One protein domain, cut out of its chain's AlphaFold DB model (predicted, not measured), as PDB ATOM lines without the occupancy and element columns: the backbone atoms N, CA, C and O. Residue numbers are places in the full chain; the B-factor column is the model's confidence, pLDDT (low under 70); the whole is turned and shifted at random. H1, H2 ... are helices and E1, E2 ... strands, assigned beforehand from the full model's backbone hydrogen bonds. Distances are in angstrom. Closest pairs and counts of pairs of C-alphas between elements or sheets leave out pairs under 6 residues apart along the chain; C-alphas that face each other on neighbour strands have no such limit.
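AT A GLANCE: This is residues 1 to 75 of the 81 residues of an uncharacterized protein of Thioploca sp (UniProt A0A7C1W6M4). A small two-stranded hairpin, E1 and E2, stands at one end of an open arch, with the short helix H1 beyond the start of E1. From there H2, H3 and H4 follow end to end as a chain of three helices with no bundle and no shared core, H3 and H4 making a corner, and residues 68 to 75 trail off after H4. The printed part has 75 residues with four named helices and two named strands, in the order H1, E1, E2, H2, H3, H4; the sheet, E1 - E2, is antiparallel and the class is mostly helix. It is extended, with a radius of gyration of the C-alphas of 19.9 A and spans of 52 by 37 by 22 A.

IN THESE COORDINATES: E1 is residues 12 to 15, 9.5 A long, and E2 residues 21 to 25, 11.0 A. H1, residues 3 to 8, measures 9.1 A and begins at C-alpha 3 (9.711, -18.227, 42.436). H2, residues 28 to 40, measures 18.2 A; H3, residues 42 to 51, 14.2 A; H4, residues 55 to 67, 18.4 A, ending at C-alpha 67 (40.967, -52.353, 29.443).

HOW THE PARTS SIT: E1 and E2 form a hairpin, antiparallel at 151 degrees, with N 14 and O 23 at 2.8 A and N 12 and O 25 at 3.0 A, within hydrogen-bond range. H1 and H2 are close but not clearly touching; their closest C-alphas, of Val 7 and Val 30, are 6.8 A apart. They run opposite ways at a steep tilt of 61 degrees. H2 and H3 meet only through their link. H3 and H4 are close but not clearly touching, about perpendicular at 89 degrees; their closest C-alphas, of Leu 50 and Val 56, are 6.2 A apart. H2 and H4 are apart. In H1, H2, H3 and H4 every O i to N i+4 pair is within hydrogen-bond range.

THE WHOLE: The two C-alphas farthest apart, of Leu 6 and Ser 68, are 53.4 A apart. Residues 35 to 61 and 64 to 69 stand free. The printed part has no cut, and the five links between named elements are tight. The mean pLDDT of the printed part is 75.7; residues 1 to 9, 38 to 39 and 41 to 49 are under 70.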
ATOM      1  N   MET A   1       5.070 -22.888  43.328       46.44
ATOM      2  CA  MET A   1       5.554 -22.753  41.939       46.44
ATOM      3  C   MET A   1       5.343 -21.300  41.512       46.44
ATOM      4  O   MET A   1       4.485 -21.033  40.696       46.44
ATOM      5  N   GLU A   2       6.051 -20.360  42.149       49.78
ATOM      6  CA  GLU A   2       5.931 -18.904  41.887       49.78
ATOM      7  C   GLU A   2       7.297 -18.181  41.895       49.78
ATOM      8  O   GLU A   2       7.408 -17.051  41.439       49.78
ATOM      9  N   MET A   3       8.372 -18.830  42.365       49.91
ATOM     10  CA  MET A   3       9.711 -18.227  42.436       49.91
ATOM     11  C   MET A   3      10.445 -18.189  41.089       49.91
ATOM     12  O   MET A   3      11.297 -17.334  40.890       49.91
ATOM     13  N   THR A   4      10.154 -19.104  40.164       53.53
ATOM     14  CA  THR A   4      10.909 -19.251  38.909       53.53
ATOM     15  C   THR A   4      10.623 -18.142  37.896       53.53
ATOM     16  O   THR A   4      11.548 -17.677  37.238       53.53
ATOM     17  N   GLU A   5       9.377 -17.672  37.792       51.53
ATOM     18  CA  GLU A   5       9.011 -16.601  36.849       51.53
ATOM     19  C   GLU A   5       9.484 -15.215  37.304       51.53
ATOM     20  O   GLU A   5       9.920 -14.423  36.474       51.53
ATOM     21  N   LEU A   6       9.467 -14.937  38.612       51.22
ATOM     22  CA  LEU A   6       9.961 -13.678  39.191       51.22
ATOM     23  C   LEU A   6      11.478 -13.518  39.035       51.22
ATOM     24  O   LEU A   6      11.985 -12.421  38.844       51.22
ATOM     25  N   VAL A   7      12.204 -14.629  39.080       57.31
ATOM     26  CA  VAL A   7      13.667 -14.664  39.078       57.31
ATOM     27  C   VAL A   7      14.276 -14.470  37.683       57.31
ATOM     28  O   VAL A   7      15.369 -13.916  37.549       57.31
ATOM     29  N   LEU A   8      13.576 -14.900  36.630       60.22
ATOM     30  CA  LEU A   8      14.051 -14.768  35.250       60.22
ATOM     31  C   LEU A   8      13.878 -13.351  34.679       60.22
ATOM     32  O   LEU A   8      14.494 -13.030  33.662       60.22
ATOM     33  N   GLN A   9      13.069 -12.502  35.322       65.06
ATOM     34  CA  GLN A   9      12.820 -11.125  34.878       65.06
ATOM     35  C   GLN A   9      14.013 -10.189  35.132       65.06
ATOM     36  O   GLN A   9      14.194  -9.229  34.385       65.06
ATOM     37  N   ASP A  10      14.871 -10.516  36.101       70.75
ATOM     38  CA  ASP A  10      16.029  -9.698  36.493       70.75
ATOM     39  C   ASP A  10      17.355 -10.158  35.860       70.75
ATOM     40  O   ASP A  10      18.437  -9.693  36.229       70.75
ATOM     41  N   VAL A  11      17.302 -11.083  34.896       79.81
ATOM     42  CA  VAL A  11      18.498 -11.587  34.209       79.81
ATOM     43  C   VAL A  11      19.038 -10.522  33.259       79.81
ATOM     44  O   VAL A  11      18.408 -10.171  32.259       79.81
ATOM     45  N   GLN A  12      20.252 -10.046  33.525       84.69
ATOM     46  CA  GLN A  12      20.945  -9.115  32.638       84.69
ATOM     47  C   GLN A  12      21.853  -9.880  31.680       84.69
ATOM     48  O   GLN A  12      22.672 -10.692  32.099       84.69
ATOM     49  N   PHE A  13      21.743  -9.620  30.379       87.50
ATOM     50  CA  PHE A  13      22.610 -10.250  29.385       87.50
ATOM     51  C   PHE A  13      23.803  -9.355  29.060       87.50
ATOM     52  O   PHE A  13      23.636  -8.186  28.713       87.50
ATOM     53  N   VAL A  14      25.000  -9.932  29.101       87.06
ATOM     54  CA  VAL A  14      26.202  -9.323  28.532       87.06
ATOM     55  C   VAL A  14      26.174  -9.567  27.030       87.06
ATOM     56  O   VAL A  14      25.995 -10.702  26.581       87.06
ATOM     57  N   VAL A  15      26.328  -8.496  26.258       90.31
ATOM     58  CA  VAL A  15      26.251  -8.512  24.797       90.31
ATOM     59  C   VAL A  15      27.591  -8.061  24.221       90.31
ATOM     60  O   VAL A  15      28.172  -7.090  24.703       90.31
ATOM     61  N   ASP A  16      28.104  -8.779  23.222       88.12
ATOM     62  CA  ASP A  16      29.327  -8.396  22.517       88.12
ATOM     63  C   ASP A  16      29.100  -7.238  21.529       88.12
ATOM     64  O   ASP A  16      27.980  -6.772  21.307       88.12
ATOM     65  N   ALA A  17      30.181  -6.775  20.898       88.06
ATOM     66  CA  ALA A  17      30.136  -5.677  19.932       88.06
ATOM     67  C   ALA A  17      29.252  -5.959  18.699       88.06
ATOM     68  O   ALA A  17      28.868  -5.022  18.002       88.06
ATOM     69  N   ASN A  18      28.913  -7.226  18.432       91.75
ATOM     70  CA  ASN A  18      28.074  -7.651  17.314       91.75
ATOM     71  C   ASN A  18      26.613  -7.888  17.728       91.75
ATOM     72  O   ASN A  18      25.817  -8.368  16.919       91.75
ATOM     73  N   GLY A  19      26.244  -7.592  18.978       85.94
ATOM     74  CA  GLY A  19      24.888  -7.824  19.472       85.94
ATOM     75  C   GLY A  19      24.631  -9.261  19.943       85.94
ATOM     76  O   GLY A  19      23.487  -9.608  20.250       85.94
ATOM     77  N   LYS A  20      25.659 -10.116  20.027       89.06
ATOM     78  CA  LYS A  20      25.515 -11.501  20.492       89.06
ATOM     79  C   LYS A  20      25.563 -11.553  22.017       89.06
ATOM     80  O   LYS A  20      26.501 -11.061  22.633       89.06
ATOM     81  N   LYS A  21      24.576 -12.206  22.635       89.00
ATOM     82  CA  LYS A  21      24.572 -12.489  24.079       89.00
ATOM     83  C   LYS A  21      25.676 -13.503  24.400       89.00
ATOM     84  O   LYS A  21      25.665 -14.606  23.855       89.00
ATOM     85  N   THR A  22      26.624 -13.131  25.251       88.12
ATOM     86  CA  THR A  22      27.801 -13.952  25.598       88.12
ATOM     87  C   THR A  22      27.781 -14.454  27.034       88.12
ATOM     88  O   THR A  22      28.362 -15.499  27.310       88.12
ATOM     89  N   ALA A  23      27.088 -13.758  27.935       80.56
ATOM     90  CA  ALA A  23      26.891 -14.190  29.313       80.56
ATOM     91  C   ALA A  23      25.563 -13.669  29.878       80.56
ATOM     92  O   ALA A  23      24.952 -12.753  29.324       80.56
ATOM     93  N   ALA A  24      25.135 -14.252  30.995       82.81
ATOM     94  CA  ALA A  24      24.002 -13.792  31.785       82.81
ATOM     95  C   ALA A  24      24.474 -13.520  33.217       82.81
ATOM     96  O   ALA A  24      25.101 -14.373  33.845       82.81
ATOM     97  N   GLN A  25      24.184 -12.327  33.715       82.00
ATOM     98  CA  GLN A  25      24.353 -11.951  35.105       82.00
ATOM     99  C   GLN A  25      23.028 -12.180  35.830       82.00
ATOM    100  O   GLN A  25      21.978 -11.687  35.416       82.00
ATOM    101  N   ILE A  26      23.101 -12.941  36.916       83.69
ATOM    102  CA  ILE A  26      21.965 -13.323  37.755       83.69
ATOM    103  C   ILE A  26      22.321 -13.104  39.223       83.69
ATOM    104  O   ILE A  26      23.499 -13.093  39.590       83.69
ATOM    105  N   ALA A  27      21.309 -12.928  40.070       81.94
ATOM    106  CA  ALA A  27      21.526 -12.812  41.506       81.94
ATOM    107  C   ALA A  27      22.065 -14.131  42.092       81.94
ATOM    108  O   ALA A  27      21.687 -15.220  41.665       81.94
ATOM    109  N   LEU A  28      22.925 -14.046  43.108       78.50
ATOM    110  CA  LEU A  28      23.536 -15.230  43.722       78.50
ATOM    111  C   LEU A  28      22.509 -16.267  44.239       78.50
ATOM    112  O   LEU A  28      22.675 -17.441  43.916       78.50
ATOM    113  N   PRO A  29      21.410 -15.886  44.923       78.25
ATOM    114  CA  PRO A  29      20.410 -16.861  45.379       78.25
ATOM    115  C   PRO A  29      19.742 -17.631  44.231       78.25
ATOM    116  O   PRO A  29      19.339 -18.782  44.383       78.25
ATOM    117  N   VAL A  30      19.641 -17.002  43.059       77.56
ATOM    118  CA  VAL A  30      19.090 -17.605  41.840       77.56
ATOM    119  C   VAL A  30      20.050 -18.643  41.282       77.56
ATOM    120  O   VAL A  30      19.635 -19.741  40.922       77.56
ATOM    121  N   TRP A  31      21.337 -18.301  41.233       79.12
ATOM    122  CA  TRP A  31      22.386 -19.225  40.822       79.12
ATOM    123  C   TRP A  31      22.445 -20.457  41.728       79.12
ATOM    124  O   TRP A  31      22.517 -21.583  41.241       79.12
ATOM    125  N   GLU A  32      22.355 -20.259  43.041       79.31
ATOM    126  CA  GLU A  32      22.343 -21.346  44.022       79.31
ATOM    127  C   GLU A  32      21.102 -22.235  43.881       79.31
ATOM    128  O   GLU A  32      21.224 -23.461  43.898       79.31
ATOM    129  N   ALA A  33      19.924 -21.641  43.667       76.44
ATOM    130  CA  ALA A  33      18.696 -22.385  43.404       76.44
ATOM    131  C   ALA A  33      18.779 -23.188  42.095       76.44
ATOM    132  O   ALA A  33      18.378 -24.350  42.074       76.44
ATOM    133  N   LEU A  34      19.348 -22.609  41.031       74.44
ATOM    134  CA  LEU A  34      19.575 -23.297  39.758       74.44
ATOM    135  C   LEU A  34      20.546 -24.471  39.926       74.44
ATOM    136  O   LEU A  34      20.264 -25.573  39.463       74.44
ATOM    137  N   LEU A  35      21.667 -24.267  40.622       75.00
ATOM    138  CA  LEU A  35      22.622 -25.336  40.916       75.00
ATOM    139  C   LEU A  35      22.002 -26.440  41.771       75.00
ATOM    140  O   LEU A  35      22.259 -27.615  41.525       75.00
ATOM    141  N   SER A  36      21.205 -26.082  42.778       75.44
ATOM    142  CA  SER A  36      20.492 -27.060  43.596       75.44
ATOM    143  C   SER A  36      19.488 -27.840  42.754       75.44
ATOM    144  O   SER A  36      19.451 -29.059  42.854       75.44
ATOM    145  N   TYR A  37      18.723 -27.162  41.898       71.50
ATOM    146  CA  TYR A  37      17.787 -27.799  40.978       71.50
ATOM    147  C   TYR A  37      18.502 -28.799  40.062       71.50
ATOM    148  O   TYR A  37      18.103 -29.959  40.029       71.50
ATOM    149  N   LEU A  38      19.601 -28.388  39.417       67.25
ATOM    150  CA  LEU A  38      20.403 -29.256  38.549       67.25
ATOM    151  C   LEU A  38      20.964 -30.473  39.292       67.25
ATOM    152  O   LEU A  38      20.938 -31.570  38.755       67.25
ATOM    153  N   LYS A  39      21.433 -30.301  40.533       69.06
ATOM    154  CA  LYS A  39      21.922 -31.414  41.364       69.06
ATOM    155  C   LYS A  39      20.809 -32.364  41.799       69.06
ATOM    156  O   LYS A  39      21.035 -33.558  41.921       69.06
ATOM    157  N   THR A  40      19.620 -31.838  42.080       70.69
ATOM    158  CA  THR A  40      18.469 -32.643  42.508       70.69
ATOM    159  C   THR A  40      17.800 -33.368  41.337       70.69
ATOM    160  O   THR A  40      17.204 -34.412  41.556       70.69
ATOM    161  N   HIS A  41      17.929 -32.853  40.111       63.62
ATOM    162  CA  HIS A  41      17.341 -33.423  38.889       63.62
ATOM    163  C   HIS A  41      18.407 -34.027  37.953       63.62
ATOM    164  O   HIS A  41      18.145 -34.265  36.777       63.62
ATOM    165  N   GLU A  42      19.618 -34.299  38.455       58.56
ATOM    166  CA  GLU A  42      20.703 -34.938  37.689       58.56
ATOM    167  C   GLU A  42      20.306 -36.348  37.199       58.56
ATOM    168  O   GLU A  42      20.814 -36.832  36.186       58.56
ATOM    169  N   GLU A  43      19.343 -36.984  37.874       56.62
ATOM    170  CA  GLU A  43      18.735 -38.249  37.451       56.62
ATOM    171  C   GLU A  43      18.030 -38.119  36.087       56.62
ATOM    172  O   GLU A  43      18.268 -38.954  35.219       56.62
ATOM    173  N   GLU A  44      17.289 -37.034  35.825       57.09
ATOM    174  CA  GLU A  44      16.623 -36.800  34.528       57.09
ATOM    175  C   GLU A  44      17.649 -36.564  33.402       57.09
ATOM    176  O   GLU A  44      17.532 -37.120  32.310       57.09
ATOM    177  N   ALA A  45      18.724 -35.817  33.681       61.81
ATOM    178  CA  ALA A  45      19.823 -35.616  32.729       61.81
ATOM    179  C   ALA A  45      20.586 -36.924  32.434       61.81
ATOM    180  O   ALA A  45      21.073 -37.141  31.322       61.81
ATOM    181  N   THR A  46      20.677 -37.817  33.422       64.19
ATOM    182  CA  THR A  46      21.255 -39.156  33.257       64.19
ATOM    183  C   THR A  46      20.338 -40.050  32.422       64.19
ATOM    184  O   THR A  46      20.826 -40.769  31.548       64.19
ATOM    185  N   GLU A  47      19.023 -39.986  32.629       67.00
ATOM    186  CA  GLU A  47      18.034 -40.730  31.842       67.00
ATOM    187  C   GLU A  47      18.031 -40.316  30.367       67.00
ATOM    188  O   GLU A  47      18.062 -41.188  29.494       67.00
ATOM    189  N   GLU A  48      18.081 -39.016  30.066       69.12
ATOM    190  CA  GLU A  48      18.179 -38.525  28.685       69.12
ATOM    191  C   GLU A  48      19.450 -39.020  27.985       69.12
ATOM    192  O   GLU A  48      19.390 -39.486  26.843       69.12
ATOM    193  N   LEU A  49      20.598 -38.984  28.672       66.19
ATOM    194  CA  LEU A  49      21.859 -39.510  28.147       66.19
ATOM    195  C   LEU A  49      21.772 -41.023  27.904       66.19
ATOM    196  O   LEU A  49      22.152 -41.498  26.833       66.19
ATOM    197  N   LEU A  50      21.236 -41.794  28.852       71.94
ATOM    198  CA  LEU A  50      21.067 -43.244  28.699       71.94
ATOM    199  C   LEU A  50      20.063 -43.613  27.594       71.94
ATOM    200  O   LEU A  50      20.203 -44.674  26.980       71.94
ATOM    201  N   ALA A  51      19.097 -42.741  27.303       77.88
ATOM    202  CA  ALA A  51      18.140 -42.905  26.213       77.88
ATOM    203  C   ALA A  51      18.718 -42.559  24.824       77.88
ATOM    204  O   ALA A  51      18.103 -42.903  23.810       77.88
ATOM    205  N   MET A  52      19.893 -41.918  24.737       78.44
ATOM    206  CA  MET A  52      20.532 -41.612  23.454       78.44
ATOM    207  C   MET A  52      20.911 -42.904  22.706       78.44
ATOM    208  O   MET A  52      21.734 -43.689  23.199       78.44
ATOM    209  N   PRO A  53      20.390 -43.129  21.482       81.56
ATOM    210  CA  PRO A  53      20.682 -44.340  20.724       81.56
ATOM    211  C   PRO A  53      22.187 -44.547  20.525       81.56
ATOM    212  O   PRO A  53      22.891 -43.690  19.993       81.56
ATOM    213  N   GLY A  54      22.687 -45.708  20.951       80.88
ATOM    214  CA  GLY A  54      24.085 -46.104  20.783       80.88
ATOM    215  C   GLY A  54      25.074 -45.506  21.790       80.88
ATOM    216  O   GLY A  54      26.238 -45.913  21.766       80.88
ATOM    217  N   LEU A  55      24.655 -44.609  22.696       78.25
ATOM    218  CA  LEU A  55      25.562 -44.023  23.692       78.25
ATOM    219  C   LEU A  55      26.043 -45.069  24.703       78.25
ATOM    220  O   LEU A  55      27.247 -45.204  24.915       78.25
ATOM    221  N   VAL A  56      25.126 -45.855  25.273       77.69
ATOM    222  CA  VAL A  56      25.457 -46.911  26.249       77.69
ATOM    223  C   VAL A  56      26.437 -47.921  25.647       77.69
ATOM    224  O   VAL A  56      27.469 -48.234  26.237       77.69
ATOM    225  N   GLU A  57      26.178 -48.366  24.420       82.94
ATOM    226  CA  GLU A  57      27.081 -49.271  23.709       82.94
ATOM    227  C   GLU A  57      28.436 -48.626  23.394       82.94
ATOM    228  O   GLU A  57      29.469 -49.294  23.447       82.94
ATOM    229  N   ALA A  58      28.461 -47.337  23.041       79.00
ATOM    230  CA  ALA A  58      29.702 -46.609  22.795       79.00
ATOM    231  C   ALA A  58      30.545 -46.483  24.071       79.00
ATOM    232  O   ALA A  58      31.766 -46.648  24.003       79.00
ATOM    233  N   ILE A  59      29.908 -46.261  25.224       81.12
ATOM    234  CA  ILE A  59      30.561 -46.235  26.537       81.12
ATOM    235  C   ILE A  59      31.149 -47.611  26.860       81.12
ATOM    236  O   ILE A  59      32.336 -47.704  27.169       81.12
ATOM    237  N   GLU A  60      30.370 -48.686  26.726       81.50
ATOM    238  CA  GLU A  60      30.846 -50.046  27.010       81.50
ATOM    239  C   GLU A  60      31.991 -50.469  26.077       81.50
ATOM    240  O   GLU A  60      33.028 -50.952  26.541       81.50
ATOM    241  N   ARG A  61      31.887 -50.186  24.771       82.69
ATOM    242  CA  ARG A  61      32.991 -50.418  23.819       82.69
ATOM    243  C   ARG A  61      34.238 -49.612  24.181       82.69
ATOM    244  O   ARG A  61      35.352 -50.111  24.032       82.69
ATOM    245  N   SER A  62      34.075 -48.379  24.658       81.62
ATOM    246  CA  SER A  62      35.201 -47.533  25.075       81.62
ATOM    247  C   SER A  62      35.872 -48.062  26.345       81.62
ATOM    248  O   SER A  62      37.099 -48.107  26.401       81.62
ATOM    249  N   LYS A  63      35.101 -48.553  27.326       83.62
ATOM    250  CA  LYS A  63      35.645 -49.221  28.523       83.62
ATOM    251  C   LYS A  63      36.467 -50.453  28.149       83.62
ATOM    252  O   LYS A  63      37.598 -50.591  28.613       83.62
ATOM    253  N   GLN A  64      35.933 -51.307  27.274       85.75
ATOM    254  CA  GLN A  64      36.639 -52.501  26.795       85.75
ATOM    255  C   GLN A  64      37.948 -52.144  26.088       85.75
ATOM    256  O   GLN A  64      38.965 -52.782  26.337       85.75
ATOM    257  N   ARG A  65      37.940 -51.096  25.255       81.25
ATOM    258  CA  ARG A  65      39.134 -50.581  24.570       81.25
ATOM    259  C   ARG A  65      40.209 -50.098  25.538       81.25
ATOM    260  O   ARG A  65      41.377 -50.407  25.345       81.25
ATOM    261  N   VAL A  66      39.837 -49.384  26.599       81.56
ATOM    262  CA  VAL A  66      40.804 -48.963  27.626       81.56
ATOM    263  C   VAL A  66      41.387 -50.182  28.347       81.56
ATOM    264  O   VAL A  66      42.602 -50.291  28.484       81.56
ATOM    265  N   GLN A  67      40.539 -51.133  28.749       83.12
ATOM    266  CA  GLN A  67      40.967 -52.353  29.443       83.12
ATOM    267  C   GLN A  67      41.869 -53.251  28.585       83.12
ATOM    268  O   GLN A  67      42.772 -53.894  29.114       83.12
ATOM    269  N   SER A  68      41.646 -53.289  27.270       90.31
ATOM    270  CA  SER A  68      42.458 -54.059  26.323       90.31
ATOM    271  C   SER A  68      43.700 -53.313  25.823       90.31
ATOM    272  O   SER A  68      44.423 -53.840  24.978       90.31
ATOM    273  N   GLY A  69      43.955 -52.093  26.312       86.69
ATOM    274  CA  GLY A  69      45.061 -51.249  25.848       86.69
ATOM    275  C   GLY A  69      44.868 -50.683  24.435       86.69
ATOM    276  O   GLY A  69      45.808 -50.165  23.844       86.69
ATOM    277  N   GLN A  70      43.661 -50.775  23.878       84.25
ATOM    278  CA  GLN A  70      43.275 -50.264  22.562       84.25
ATOM    279  C   GLN A  70      42.737 -48.827  22.650       84.25
ATOM    280  O   GLN A  70      41.628 -48.533  22.198       84.25
ATOM    281  N   PHE A  71      43.509 -47.923  23.244       83.00
ATOM    282  CA  PHE A  71      43.182 -46.500  23.319       83.00
ATOM    283  C   PHE A  71      44.326 -45.660  22.752       83.00
ATOM    284  O   PHE A  71      45.457 -46.124  22.644       83.00
ATOM    285  N   THR A  72      44.009 -44.435  22.346       82.56
ATOM    286  CA  THR A  72      44.979 -43.495  21.781       82.56
ATOM    287  C   THR A  72      45.260 -42.413  22.811       82.56
ATOM    288  O   THR A  72      44.319 -41.795  23.318       82.56
ATOM    289  N   CYS A  73      46.531 -42.194  23.134       81.50
ATOM    290  CA  CYS A  73      46.938 -41.126  24.035       81.50
ATOM    291  C   CYS A  73      46.923 -39.785  23.297       81.50
ATOM    292  O   CYS A  73      47.029 -39.721  22.071       81.50
ATOM    293  N   TYR A  74      46.796 -38.689  24.044       79.00
ATOM    294  CA  TYR A  74      46.822 -37.351  23.457       79.00
ATOM    295  C   TYR A  74      48.130 -37.106  22.690       79.00
ATOM    296  O   TYR A  74      48.123 -36.535  21.602       79.00
ATOM    297  N   GLU A  75      49.237 -37.615  23.220       86.00
ATOM    298  CA  GLU A  75      50.569 -37.563  22.629       86.00
ATOM    299  C   GLU A  75      50.624 -38.218  21.238       86.00
ATOM    300  O   GLU A  75      51.363 -37.737  20.382       86.00
TER     301      GLU A  75